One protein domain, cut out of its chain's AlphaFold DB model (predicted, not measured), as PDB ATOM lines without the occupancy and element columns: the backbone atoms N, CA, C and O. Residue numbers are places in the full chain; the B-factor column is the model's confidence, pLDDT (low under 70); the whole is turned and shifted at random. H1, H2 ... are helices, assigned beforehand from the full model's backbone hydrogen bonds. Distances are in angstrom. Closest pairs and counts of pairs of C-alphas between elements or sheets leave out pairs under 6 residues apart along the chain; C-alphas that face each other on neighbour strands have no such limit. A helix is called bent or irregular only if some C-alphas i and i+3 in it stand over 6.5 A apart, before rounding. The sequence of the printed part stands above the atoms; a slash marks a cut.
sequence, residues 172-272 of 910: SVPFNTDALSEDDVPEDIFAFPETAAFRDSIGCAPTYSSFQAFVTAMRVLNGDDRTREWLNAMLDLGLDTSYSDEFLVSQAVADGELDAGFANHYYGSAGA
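What this domain is: This is residues 172 to 272 of the 910 residues of the protein "ABC-type Fe3+ transport system, permease component" of uncultured archaeon A07HB70 (UniProt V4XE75). Helices H2 and H3 meet near their linked ends as a V, with H1 packed on H3; H4 and H5 pair at the other end, and unnamed stretches, among them residues 201 to 204 and 259 to 262, run between. The printed part has 101 residues with five named helices, H1 to H5 in chain order, and no named strand. It is all helix, though under half its residues are in named elements, and compact: radius of gyration of the C-alphas 12.8 A, spans 36 by 27 by 22 A.

Where its parts are: H2, residues 209 to 222, is 19.6 A long and begins at C-alpha 209 (23.677, 32.737, 37.003). H3, residues 224 to 237, is 19.8 A long. H1 is residues 189 to 194, only just irregular: C-alphas 190 and 193 are 6.9 A apart. H4 is residues 246 to 254; H5, residues 266 to 271, ends at C-alpha 271 (37.761, 46.988, 41.135).

How they stand to each other: Helix packing is mostly crossed, helices touching at steep tilts. H2, with residues 215 to 219 alone, touches H3, with residues 225 to 227 alone, at 55 degrees, opposite ways; the closest C-alphas, Arg 219 and Thr 227, are 5.6 A apart. H1 touches H3 at 41 degrees, C-alphas of Pro 193 and Met 234 closest at 5.0 A. H4 touches H5 at 44 degrees, C-alphas of Phe 247 and Tyr 267 closest at 6.2 A. H2 and H4 are only just apart, 8.1 A at the closest. Every O i to N i+4 pair is within hydrogen-bond range in H2, H3 and H4; H5 has 1 of 2, H1 0 of 2 but 2 of 3 O i to N i+3 pairs.

The domain as a whole: The C-alphas farthest apart, Asp 225 and Ala 272, are 37.3 A apart. The printed part has no cut. Links H1 to H2 and H4 to H5 are long. pLDDT is under 70 at residues 207, 244 and 267 to 272.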
ATOM      1  N   SER A 172      37.013  35.581  33.462       87.94
ATOM      2  CA  SER A 172      38.358  35.956  33.871       87.94
ATOM      3  C   SER A 172      38.644  35.421  35.266       87.94
ATOM      4  O   SER A 172      37.723  35.171  36.051       87.94
ATOM      5  N   VAL A 173      39.925  35.330  35.591       90.19
ATOM      6  CA  VAL A 173      40.401  34.986  36.927       90.19
ATOM      7  C   VAL A 173      41.058  36.230  37.515       90.19
ATOM      8  O   VAL A 173      42.217  36.493  37.206       90.19
ATOM      9  N   PRO A 174      40.335  37.076  38.276       90.06
ATOM     10  CA  PRO A 174      40.998  38.067  39.112       90.06
ATOM     11  C   PRO A 174      41.941  37.360  40.087       90.06
ATOM     12  O   PRO A 174      41.543  36.394  40.738       90.06
ATOM     13  N   PHE A 175      43.164  37.869  40.206       91.38
ATOM     14  CA  PHE A 175      44.148  37.405  41.175       91.38
ATOM     15  C   PHE A 175      44.839  38.585  41.863       91.38
ATOM     16  O   PHE A 175      44.958  39.676  41.296       91.38
ATOM     17  N   ASN A 176      45.253  38.372  43.108       91.31
ATOM     18  CA  ASN A 176      45.936  39.359  43.923       91.31
ATOM     19  C   ASN A 176      47.405  39.444  43.490       91.31
ATOM     20  O   ASN A 176      48.202  38.556  43.789       91.31
ATOM     21  N   THR A 177      47.775  40.540  42.833       90.31
ATOM     22  CA  THR A 177      49.136  40.759  42.321       90.31
ATOM     23  C   THR A 177      50.198  40.930  43.411       90.31
ATOM     24  O   THR A 177      51.388  40.870  43.110       90.31
ATOM     25  N   ASP A 178      49.802  41.154  44.670       89.50
ATOM     26  CA  ASP A 178      50.733  41.162  45.806       89.50
ATOM     27  C   ASP A 178      51.083  39.737  46.283       89.50
ATOM     28  O   ASP A 178      52.092  39.551  46.970       89.50
ATOM     29  N   ALA A 179      50.259  38.742  45.931       88.75
ATOM     30  CA  ALA A 179      50.402  37.344  46.340       88.75
ATOM     31  C   ALA A 179      50.830  36.416  45.192       88.75
ATOM     32  O   ALA A 179      51.610  35.493  45.425       88.75
ATOM     33  N   LEU A 180      50.345  36.672  43.973       89.31
ATOM     34  CA  LEU A 180      50.517  35.825  42.794       89.31
ATOM     35  C   LEU A 180      51.058  36.619  41.602       89.31
ATOM     36  O   LEU A 180      50.699  37.779  41.383       89.31
ATOM     37  N   SER A 181      51.901  35.967  40.809       89.06
ATOM     38  CA  SER A 181      52.305  36.420  39.481       89.06
ATOM     39  C   SER A 181      51.401  35.825  38.398       89.06
ATOM     40  O   SER A 181      50.637  34.897  38.651       89.06
ATOM     41  N   GLU A 182      51.484  36.360  37.181       87.25
ATOM     42  CA  GLU A 182      50.739  35.825  36.033       87.25
ATOM     43  C   GLU A 182      51.090  34.353  35.762       87.25
ATOM     44  O   GLU A 182      50.193  33.549  35.534       87.25
ATOM     45  N   ASP A 183      52.366  33.980  35.922       87.81
ATOM     46  CA  ASP A 183      52.853  32.605  35.751       87.81
ATOM     47  C   ASP A 183      52.275  31.618  36.789       87.81
ATOM     48  O   ASP A 183      52.310  30.404  36.578       87.81
ATOM     49  N   ASP A 184      51.750  32.111  37.920       88.19
ATOM     50  CA  ASP A 184      51.117  31.275  38.948       88.19
ATOM     51  C   ASP A 184      49.665  30.899  38.590       88.19
ATOM     52  O   ASP A 184      49.075  30.033  39.243       88.19
ATOM     53  N   VAL A 185      49.073  31.539  37.573       90.25
ATOM     54  CA  VAL A 185      47.693  31.299  37.136       90.25
ATOM     55  C   VAL A 185      47.687  30.353  35.927       90.25
ATOM     56  O   VAL A 185      48.193  30.714  34.869       90.25
ATOM     57  N   PRO A 186      47.093  29.149  36.032       90.44
ATOM     58  CA  PRO A 186      47.077  28.196  34.928       90.44
ATOM     59  C   PRO A 186      46.291  28.696  33.713       90.44
ATOM     60  O   PRO A 186      45.222  29.293  33.850       90.44
ATOM     61  N   GLU A 187      46.760  28.337  32.518       88.81
ATOM     62  CA  GLU A 187      46.048  28.596  31.258       88.81
ATOM     63  C   GLU A 187      44.906  27.593  30.992       88.81
ATOM     64  O   GLU A 187      44.002  27.873  30.205       88.81
ATOM     65  N   ASP A 188      44.914  26.434  31.665       90.12
ATOM     66  CA  ASP A 188      43.854  25.421  31.590       90.12
ATOM     67  C   ASP A 188      43.007  25.422  32.866       90.12
ATOM     68  O   ASP A 188      43.505  25.213  33.975       90.12
ATOM     69  N   ILE A 189      41.693  25.576  32.701       90.31
ATOM     70  CA  ILE A 189      40.721  25.532  33.792       90.31
ATOM     71  C   ILE A 189      40.770  24.219  34.581       90.31
ATOM     72  O   ILE A 189      40.544  24.216  35.793       90.31
ATOM     73  N   PHE A 190      41.100  23.101  33.928       93.81
ATOM     74  CA  PHE A 190      41.193  21.799  34.585       93.81
ATOM     75  C   PHE A 190      42.448  21.641  35.453       93.81
ATOM     76  O   PHE A 190      42.462  20.746  36.293       93.81
ATOM     77  N   ALA A 191      43.444  22.527  35.327       93.69
ATOM     78  CA  ALA A 191      44.645  22.541  36.166       93.69
ATOM     79  C   ALA A 191      44.472  23.341  37.476       93.69
ATOM     80  O   ALA A 191      45.289  23.234  38.393       93.69
ATOM     81  N   PHE A 192      43.387  24.114  37.613       93.62
ATOM     82  CA  PHE A 192      43.106  24.904  38.820       93.62
ATOM     83  C   PHE A 192      43.067  24.065  40.110       93.62
ATOM     84  O   PHE A 192      43.737  24.461  41.064       93.62
ATOM     85  N   PRO A 193      42.378  22.902  40.165       93.12
ATOM     86  CA  PRO A 193      42.349  22.059  41.364       93.12
ATOM     87  C   PRO A 193      43.731  21.559  41.817       93.12
ATOM     88  O   PRO A 193      43.923  21.226  42.986       93.12
ATOM     89  N   GLU A 194      44.697  21.491  40.900       90.38
ATOM     90  CA  GLU A 194      46.052  20.989  41.152       90.38
ATOM     91  C   GLU A 194      47.022  22.102  41.586       90.38
ATOM     92  O   GLU A 194      48.141  21.835  42.039       90.38
ATOM     93  N   THR A 195      46.593  23.361  41.493       89.38
ATOM     94  CA  THR A 195      47.443  24.530  41.717       89.38
ATOM     95  C   THR A 195      47.564  24.834  43.206       89.38
ATOM     96  O   THR A 195      46.657  25.365  43.846       89.38
ATOM     97  N   ALA A 196      48.726  24.516  43.779       84.44
ATOM     98  CA  ALA A 196      48.977  24.669  45.213       84.44
ATOM     99  C   ALA A 196      48.837  26.116  45.723       84.44
ATOM    100  O   ALA A 196      48.542  26.304  46.903       84.44
ATOM    101  N   ALA A 197      49.042  27.109  44.851       84.50
ATOM    102  CA  ALA A 197      48.928  28.529  45.174       84.50
ATOM    103  C   ALA A 197      47.491  28.967  45.518       84.50
ATOM    104  O   ALA A 197      47.316  29.968  46.199       84.50
ATOM    105  N   PHE A 198      46.477  28.199  45.106       88.44
ATOM    106  CA  PHE A 198      45.058  28.510  45.323       88.44
ATOM    107  C   PHE A 198      44.430  27.789  46.520       88.44
ATOM    108  O   PHE A 198      43.226  27.911  46.762       88.44
ATOM    109  N   ARG A 199      45.208  26.980  47.251       90.06
ATOM    110  CA  ARG A 199      44.674  26.169  48.347       90.06
ATOM    111  C   ARG A 199      44.099  27.059  49.451       90.06
ATOM    112  O   ARG A 199      44.833  27.842  50.046       90.06
ATOM    113  N   ASP A 200      42.818  26.857  49.756       89.50
ATOM    114  CA  ASP A 200      42.032  27.631  50.726       89.50
ATOM    115  C   ASP A 200      41.983  29.153  50.445       89.50
ATOM    116  O   ASP A 200      41.669  29.931  51.347       89.50
ATOM    117  N   SER A 201      42.310  29.598  49.222       90.94
ATOM    118  CA  SER A 201      42.426  31.026  48.870       90.94
ATOM    119  C   SER A 201      41.800  31.404  47.524       90.94
ATOM    120  O   SER A 201      42.048  32.492  46.998       90.94
ATOM    121  N   ILE A 202      40.942  30.536  46.979       93.50
ATOM    122  CA  ILE A 202      40.175  30.782  45.755       93.50
ATOM    123  C   ILE A 202      38.673  30.861  46.039       93.50
ATOM    124  O   ILE A 202      38.144  30.053  46.798       93.50
ATOM    125  N   GLY A 203      37.970  31.811  45.415       91.69
ATOM    126  CA  GLY A 203      36.527  32.011  45.612       91.69
ATOM    127  C   GLY A 203      35.680  31.912  44.342       91.69
ATOM    128  O   GLY A 203      36.134  32.193  43.227       91.69
ATOM    129  N   CYS A 204      34.406  31.555  44.505       92.19
ATOM    130  CA  CYS A 204      33.396  31.637  43.449       92.19
ATOM    131  C   CYS A 204      32.011  32.029  43.981       92.19
ATOM    132  O   CYS A 204      31.744  32.002  45.181       92.19
ATOM    133  N   ALA A 205      31.104  32.365  43.057       85.38
ATOM    134  CA  ALA A 205      29.712  32.685  43.356       85.38
ATOM    135  C   ALA A 205      28.761  31.624  42.763       85.38
ATOM    136  O   ALA A 205      28.208  31.830  41.680       85.38
ATOM    137  N   PRO A 206      28.540  30.474  43.430       80.06
ATOM    138  CA  PRO A 206      27.864  29.317  42.829       80.06
ATOM    139  C   PRO A 206      26.379  29.543  42.520       80.06
ATOM    140  O   PRO A 206      25.823  28.925  41.610       80.06
ATOM    141  N   THR A 207      25.717  30.429  43.267       68.25
ATOM    142  CA  THR A 207      24.311  30.794  43.036       68.25
ATOM    143  C   THR A 207      24.152  31.826  41.925       68.25
ATOM    144  O   THR A 207      23.036  32.090  41.487       68.25
ATOM    145  N   TYR A 208      25.246  32.435  41.467       74.19
ATOM    146  CA  TYR A 208      25.188  33.471  40.454       74.19
ATOM    147  C   TYR A 208      25.035  32.847  39.062       74.19
ATOM    148  O   TYR A 208      25.772  31.938  38.672       74.19
ATOM    149  N   SER A 209      24.068  33.347  38.286       70.81
ATOM    150  CA  SER A 209      23.677  32.737  37.003       70.81
ATOM    151  C   SER A 209      24.827  32.606  35.994       70.81
ATOM    152  O   SER A 209      24.823  31.701  35.160       70.81
ATOM    153  N   SER A 210      25.841  33.477  36.051       77.06
ATOM    154  CA  SER A 210      27.001  33.361  35.167       77.06
ATOM    155  C   SER A 210      27.980  32.276  35.590       77.06
ATOM    156  O   SER A 210      28.608  31.693  34.705       77.06
ATOM    157  N   PHE A 211      28.107  31.961  36.880       84.25
ATOM    158  CA  PHE A 211      28.894  30.813  37.330       84.25
ATOM    159  C   PHE A 211      28.228  29.505  36.910       84.25
ATOM    160  O   PHE A 211      28.874  28.643  36.318       84.25
ATOM    161  N   GLN A 212      26.911  29.413  37.089       81.00
ATOM    162  CA  GLN A 212      26.123  28.269  36.627       81.00
ATOM    163  C   GLN A 212      26.260  28.057  35.119       81.00
ATOM    164  O   GLN A 212      26.498  26.939  34.684       81.00
ATOM    165  N   ALA A 213      26.194  29.127  34.318       79.88
ATOM    166  CA  ALA A 213      26.372  29.034  32.870       79.88
ATOM    167  C   ALA A 213      27.749  28.484  32.460       79.88
ATOM    168  O   ALA A 213      27.846  27.751  31.483       79.88
ATOM    169  N   PHE A 214      28.801  28.814  33.209       86.50
ATOM    170  CA  PHE A 214      30.146  28.277  32.988       86.50
ATOM    171  C   PHE A 214      30.233  26.791  33.332       86.50
ATOM    172  O   PHE A 214      30.716  26.014  32.516       86.50
ATOM    173  N   VAL A 215      29.685  26.378  34.476       88.88
ATOM    174  CA  VAL A 215      29.617  24.955  34.841       88.88
ATOM    175  C   VAL A 215      28.767  24.176  33.831       88.88
ATOM    176  O   VAL A 215      29.137  23.077  33.434       88.88
ATOM    177  N   THR A 216      27.658  24.744  33.355       84.00
ATOM    178  CA  THR A 216      26.846  24.149  32.285       84.00
ATOM    179  C   THR A 216      27.639  24.022  30.986       84.00
ATOM    180  O   THR A 216      27.577  22.970  30.358       84.00
ATOM    181  N   ALA A 217      28.421  25.034  30.602       83.69
ATOM    182  CA  ALA A 217      29.291  24.944  29.432       83.69
ATOM    183  C   ALA A 217      30.324  23.816  29.585       83.69
ATOM    184  O   ALA A 217      30.474  23.018  28.667       83.69
ATOM    185  N   MET A 218      30.957  23.675  30.757       89.56
ATOM    186  CA  MET A 218      31.855  22.546  31.038       89.56
ATOM    187  C   MET A 218      31.131  21.198  30.920       89.56
ATOM    188  O   MET A 218      31.652  20.280  30.294       89.56
ATOM    189  N   ARG A 219      29.903  21.073  31.441       90.88
ATOM    190  CA  ARG A 219      29.107  19.838  31.312       90.88
ATOM    191  C   ARG A 219      28.828  19.478  29.855       90.88
ATOM    192  O   ARG A 219      29.003  18.325  29.476       90.88
ATOM    193  N   VAL A 220      28.420  20.457  29.047       82.75
ATOM    194  CA  VAL A 220      28.093  20.258  27.625       82.75
ATOM    195  C   VAL A 220      29.345  19.947  26.798       82.75
ATOM    196  O   VAL A 220      29.303  19.063  25.950       82.75
ATOM    197  N   LEU A 221      30.460  20.637  27.052       85.19
ATOM    198  CA  LEU A 221      31.695  20.501  26.270       85.19
ATOM    199  C   LEU A 221      32.571  19.320  26.713       85.19
ATOM    200  O   LEU A 221      33.254  18.714  25.890       85.19
ATOM    201  N   ASN A 222      32.588  19.003  28.008       92.44
ATOM    202  CA  ASN A 222      33.527  18.052  28.609       92.44
ATOM    203  C   ASN A 222      32.848  16.847  29.281       92.44
ATOM    204  O   ASN A 222      33.544  15.910  29.676       92.44
ATOM    205  N   GLY A 223      31.520  16.848  29.404       91.56
ATOM    206  CA  GLY A 223      30.733  15.782  30.022       91.56
ATOM    207  C   GLY A 223      30.451  15.991  31.514       91.56
ATOM    208  O   GLY A 223      31.195  16.658  32.245       91.56
ATOM    209  N   ASP A 224      29.359  15.378  31.979       91.06
ATOM    210  CA  ASP A 224      28.869  15.490  33.359       91.06
ATOM    211  C   ASP A 224      29.858  14.938  34.394       91.06
ATOM    212  O   ASP A 224      30.038  15.543  35.452       91.06
ATOM    213  N   ASP A 225      30.511  13.813  34.098       93.81
ATOM    214  CA  ASP A 225      31.416  13.150  35.042       93.81
ATOM    215  C   ASP A 225      32.702  13.949  35.245       93.81
ATOM    216  O   ASP A 225      33.030  14.294  36.379       93.81
ATOM    217  N   ARG A 226      33.351  14.370  34.153       94.94
ATOM    218  CA  ARG A 226      34.562  15.202  34.207       94.94
ATOM    219  C   ARG A 226      34.311  16.550  34.883       94.94
ATOM    220  O   ARG A 226      35.141  17.030  35.651       94.94
ATOM    221  N   THR A 227      33.151  17.160  34.637       94.88
ATOM    222  CA  THR A 227      32.786  18.418  35.305       94.88
ATOM    223  C   THR A 227      32.534  18.211  36.797       94.88
ATOM    224  O   THR A 227      32.940  19.033  37.616       94.88
ATOM    225  N   ARG A 228      31.890  17.099  37.176       93.94
ATOM    226  CA  ARG A 228      31.664  16.747  38.584       93.94
ATOM    227  C   ARG A 228      32.975  16.467  39.315       93.94
ATOM    228  O   ARG A 228      33.127  16.911  40.449       93.94
ATOM    229  N   GLU A 229      33.907  15.766  38.678       95.50
ATOM    230  CA  GLU A 229      35.256  15.534  39.205       95.50
ATOM    231  C   GLU A 229      35.982  16.855  39.461       95.50
ATOM    232  O   GLU A 229      36.471  17.067  40.568       95.50
ATOM    233  N   TRP A 230      35.961  17.778  38.494       96.44
ATOM    234  CA  TRP A 230      36.543  19.112  38.661       96.44
ATOM    235  C   TRP A 230      35.909  19.882  39.826       96.44
ATOM    236  O   TRP A 230      36.623  20.423  40.665       96.44
ATOM    237  N   LEU A 231      34.574  19.890  39.932       95.25
ATOM    238  CA  LEU A 231      33.870  20.568  41.027       95.25
ATOM    239  C   LEU A 231      34.250  19.998  42.396       95.25
ATOM    240  O   LEU A 231      34.517  20.762  43.321       95.25
ATOM    241  N   ASN A 232      34.290  18.671  42.526       94.94
ATOM    242  CA  ASN A 232      34.698  18.022  43.770       94.94
ATOM    243  C   ASN A 232      36.160  18.345  44.105       94.94
ATOM    244  O   ASN A 232      36.451  18.697  45.243       94.94
ATOM    245  N   ALA A 233      37.053  18.318  43.115       95.00
ATOM    246  CA  ALA A 233      38.461  18.646  43.309       95.00
ATOM    247  C   ALA A 233      38.668  20.118  43.717       95.00
ATOM    248  O   ALA A 233      39.498  20.408  44.573       95.00
ATOM    249  N   MET A 234      37.880  21.048  43.171       94.94
ATOM    250  CA  MET A 234      37.889  22.447  43.609       94.94
ATOM    251  C   MET A 234      37.385  22.610  45.050       94.94
ATOM    252  O   MET A 234      37.943  23.396  45.812       94.94
ATOM    253  N   LEU A 235      36.345  21.869  45.448       92.06
ATOM    254  CA  LEU A 235      35.876  21.869  46.838       92.06
ATOM    255  C   LEU A 235      36.943  21.306  47.785       92.06
ATOM    256  O   LEU A 235      37.170  21.879  48.849       92.06
ATOM    257  N   ASP A 236      37.641  20.246  47.376       92.50
ATOM    258  CA  ASP A 236      38.755  19.658  48.127       92.50
ATOM    259  C   ASP A 236      39.977  20.596  48.204       92.50
ATOM    260  O   ASP A 236      40.724  20.559  49.184       92.50
ATOM    261  N   LEU A 237      40.171  21.464  47.202       92.19
ATOM    262  CA  LEU A 237      41.181  22.529  47.205       92.19
ATOM    263  C   LEU A 237      40.857  23.652  48.211       92.19
ATOM    264  O   LEU A 237      41.754  24.415  48.571       92.19
ATOM    265  N   GLY A 238      39.611  23.741  48.683       88.75
ATOM    266  CA  GLY A 238      39.156  24.786  49.600       88.75
ATOM    267  C   GLY A 238      38.481  25.970  48.903       88.75
ATOM    268  O   GLY A 238      38.578  27.091  49.392       88.75
ATOM    269  N   LEU A 239      37.811  25.738  47.766       90.38
ATOM    270  CA  LEU A 239      37.035  26.763  47.060       90.38
ATOM    271  C   LEU A 239      35.979  27.403  47.979       90.38
ATOM    272  O   LEU A 239      35.034  26.738  48.416       90.38
ATOM    273  N   ASP A 240      36.096  28.708  48.215       85.88
ATOM    274  CA  ASP A 240      35.116  29.463  48.986       85.88
ATOM    275  C   ASP A 240      33.866  29.753  48.143       85.88
ATOM    276  O   ASP A 240      33.882  30.497  47.160       85.88
ATOM    277  N   THR A 241      32.755  29.149  48.557       81.88
ATOM    278  CA  THR A 241      31.437  29.254  47.916       81.88
ATOM    279  C   THR A 241      30.487  30.241  48.607       81.88
ATOM    280  O   THR A 241      29.284  30.235  48.337       81.88
ATOM    281  N   SER A 242      30.976  31.034  49.565       73.50
ATOM    282  CA  SER A 242      30.147  31.895  50.420       73.50
ATOM    283  C   SER A 242      29.628  33.162  49.727       73.50
ATOM    284  O   SER A 242      28.712  33.817  50.246       73.50
ATOM    285  N   TYR A 243      30.166  33.489  48.550       76.12
ATOM    286  CA  TYR A 243      29.833  34.687  47.787       76.12
ATOM    287  C   TYR A 243      28.547  34.521  46.970       76.12
ATOM    288  O   TYR A 243      28.309  33.503  46.321       76.12
ATOM    289  N   SER A 244      27.709  35.559  46.964       64.31
ATOM    290  CA  SER A 244      26.454  35.576  46.198       64.31
ATOM    291  C   SER A 244      26.580  36.186  44.797       64.31
ATOM    292  O   SER A 244      25.665  36.024  43.994       64.31
ATOM    293  N   ASP A 245      27.674  36.904  44.516       74.06
ATOM    294  CA  ASP A 245      27.934  37.615  43.255       74.06
ATOM    295  C   ASP A 245      29.445  37.614  42.942       74.06
ATOM    296  O   ASP A 245      30.271  37.711  43.853       74.06
ATOM    297  N   GLU A 246      29.806  37.522  41.661       83.62
ATOM    298  CA  GLU A 246      31.190  37.542  41.156       83.62
ATOM    299  C   GLU A 246      31.921  38.876  41.412       83.62
ATOM    300  O   GLU A 246      33.154  38.918  41.479       83.62
ATOM    301  N   PHE A 247      31.183  39.974  41.601       77.38
ATOM    302  CA  PHE A 247      31.754  41.241  42.049       77.38
ATOM    303  C   PHE A 247      32.361  41.121  43.448       77.38
ATOM    304  O   PHE A 247      33.467  41.605  43.668       77.38
ATOM    305  N   LEU A 248      31.670  40.453  44.381       77.38
ATOM    306  CA  LEU A 248      32.168  40.270  45.749       77.38
ATOM    307  C   LEU A 248      33.424  39.399  45.767       77.38
ATOM    308  O   LEU A 248      34.334  39.673  46.535       77.38
ATOM    309  N   VAL A 249      33.494  38.406  44.876       83.50
ATOM    310  CA  VAL A 249      34.708  37.604  44.667       83.50
ATOM    311  C   VAL A 249      35.854  38.500  44.188       83.50
ATOM    312  O   VAL A 249      36.935  38.485  44.765       83.50
ATOM    313  N   SER A 250      35.607  39.337  43.174       85.88
ATOM    314  CA  SER A 250      36.619  40.269  42.649       85.88
ATOM    315  C   SER A 250      37.077  41.287  43.700       85.88
ATOM    316  O   SER A 250      38.248  41.653  43.739       85.88
ATOM    317  N   GLN A 251      36.158  41.738  44.558       78.06
ATOM    318  CA  GLN A 251      36.457  42.649  45.655       78.06
ATOM    319  C   GLN A 251      37.278  41.964  46.754       78.06
ATOM    320  O   GLN A 251      38.273  42.530  47.179       78.06
ATOM    321  N   ALA A 252      36.926  40.741  47.153       81.31
ATOM    322  CA  ALA A 252      37.691  39.968  48.132       81.31
ATOM    323  C   ALA A 252      39.130  39.700  47.659       81.31
ATOM    324  O   ALA A 252      40.063  39.760  48.457       81.31
ATOM    325  N   VAL A 253      39.332  39.484  46.354       87.62
ATOM    326  CA  VAL A 253      40.677  39.413  45.761       87.62
ATOM    327  C   VAL A 253      41.405  40.759  45.862       87.62
ATOM    328  O   VAL A 253      42.562  40.805  46.268       87.62
ATOM    329  N   ALA A 254      40.732  41.868  45.537       81.81
ATOM    330  CA  ALA A 254      41.317  43.209  45.621       81.81
ATOM    331  C   ALA A 254      41.646  43.644  47.064       81.81
ATOM    332  O   ALA A 254      42.625  44.354  47.285       81.81
ATOM    333  N   ASP A 255      40.850  43.200  48.036       81.31
ATOM    334  CA  ASP A 255      41.042  43.454  49.466       81.31
ATOM    335  C   ASP A 255      42.089  42.500  50.091       81.31
ATOM    336  O   ASP A 255      42.461  42.661  51.258       81.31
ATOM    337  N   GLY A 256      42.597  41.529  49.318       84.31
ATOM    338  CA  GLY A 256      43.584  40.538  49.752       84.31
ATOM    339  C   GLY A 256      43.028  39.456  50.684       84.31
ATOM    340  O   GLY A 256      43.799  38.805  51.387       84.31
ATOM    341  N   GLU A 257      41.703  39.280  50.725       86.00
ATOM    342  CA  GLU A 257      41.038  38.181  51.439       86.00
ATOM    343  C   GLU A 257      41.163  36.853  50.680       86.00
ATOM    344  O   GLU A 257      41.264  35.796  51.303       86.00
ATOM    345  N   LEU A 258      41.173  36.920  49.346       90.56
ATOM    346  CA  LEU A 258      41.415  35.802  48.437       90.56
ATOM    347  C   LEU A 258      42.654  36.078  47.583       90.56
ATOM    348  O   LEU A 258      42.913  37.221  47.203       90.56
ATOM    349  N   ASP A 259      43.375  35.024  47.214       91.88
ATOM    350  CA  ASP A 259      44.485  35.134  46.265       91.88
ATOM    351  C   ASP A 259      43.969  35.128  44.823       91.88
ATOM    352  O   ASP A 259      44.532  35.805  43.965       91.88
ATOM    353  N   ALA A 260      42.872  34.416  44.548       92.81
ATOM    354  CA  ALA A 260      42.234  34.382  43.236       92.81
ATOM    355  C   ALA A 260      40.721  34.133  43.320       92.81
ATOM    356  O   ALA A 260      40.165  33.768  44.357       92.81
ATOM    357  N   GLY A 261      40.021  34.290  42.203       92.44
ATOM    358  CA  GLY A 261      38.620  33.898  42.120       92.44
ATOM    359  C   GLY A 261      38.094  33.845  40.699       92.44
ATOM    360  O   GLY A 261      38.776  34.233  39.756       92.44
ATOM    361  N   PHE A 262      36.864  33.368  40.534       92.69
ATOM    362  CA  PHE A 262      36.186  33.362  39.236       92.69
ATOM    363  C   PHE A 262      35.234  34.550  39.103       92.69
ATOM    364  O   PHE A 262      34.327  34.721  39.921       92.69
ATOM    365  N   ALA A 263      35.403  35.335  38.036       88.06
ATOM    366  CA  ALA A 263      34.535  36.467  37.723       88.06
ATOM    367  C   ALA A 263      34.391  36.688  36.207       88.06
ATOM    368  O   ALA A 263      35.004  36.002  35.391       88.06
ATOM    369  N   ASN A 264      33.569  37.653  35.799       82.31
ATOM    370  CA  ASN A 264      33.540  38.136  34.416       82.31
ATOM    371  C   ASN A 264      34.544  39.282  34.190       82.31
ATOM    372  O   ASN A 264      34.717  40.151  35.045       82.31
ATOM    373  N   HIS A 265      35.120  39.332  32.984       75.38
ATOM    374  CA  HIS A 265      36.189  40.260  32.573       75.38
ATOM    375  C   HIS A 265      35.956  41.748  32.903       75.38
ATOM    376  O   HIS A 265      36.903  42.481  33.181       75.38
ATOM    377  N   TYR A 266      34.708  42.224  32.903       70.19
ATOM    378  CA  TYR A 266      34.405  43.635  33.160       70.19
ATOM    379  C   TYR A 266      34.559  44.041  34.636       70.19
ATOM    380  O   TYR A 266      34.757  45.228  34.913       70.19
ATOM    381  N   TYR A 267      34.542  43.095  35.582       68.06
ATOM    382  CA  TYR A 267      34.733  43.402  37.004       68.06
ATOM    383  C   TYR A 267      36.171  43.809  37.340       68.06
ATOM    384  O   TYR A 267      36.362  44.673  38.198       68.06
ATOM    385  N   GLY A 268      37.169  43.305  36.603       57.56
ATOM    386  CA  GLY A 268      38.570  43.713  36.775       57.56
ATOM    387  C   GLY A 268      38.781  45.219  36.566       57.56
ATOM    388  O   GLY A 268      39.524  45.863  37.302       57.56
ATOM    389  N   SER A 269      38.033  45.824  35.634       48.84
ATOM    390  CA  SER A 269      38.088  47.271  35.367       48.84
ATOM    391  C   SER A 269      37.354  48.138  36.406       48.84
ATOM    392  O   SER A 269      37.629  49.336  36.525       48.84
ATOM    393  N   ALA A 270      36.414  47.546  37.151       42.44
ATOM    394  CA  ALA A 270      35.609  48.225  38.164       42.44
ATOM    395  C   ALA A 270      36.271  48.206  39.554       42.44
ATOM    396  O   ALA A 270      36.138  49.186  40.290       42.44
ATOM    397  N   GLY A 271      36.998  47.130  39.886       37.91
ATOM    398  CA  GLY A 271      37.761  46.988  41.135       37.91
ATOM    399  C   GLY A 271      39.038  47.836  41.184       37.91
ATOM    400  O   GLY A 271      39.388  48.351  42.239       37.91
ATOM    401  N   ALA A 272      39.679  48.087  40.036       34.78
ATOM    402  CA  ALA A 272      40.903  48.893  39.955       34.78
ATOM    403  C   ALA A 272      40.702  50.401  40.230       34.78
ATOM    404  O   ALA A 272      41.673  51.137  40.403       34.78
TER     405      ALA A 272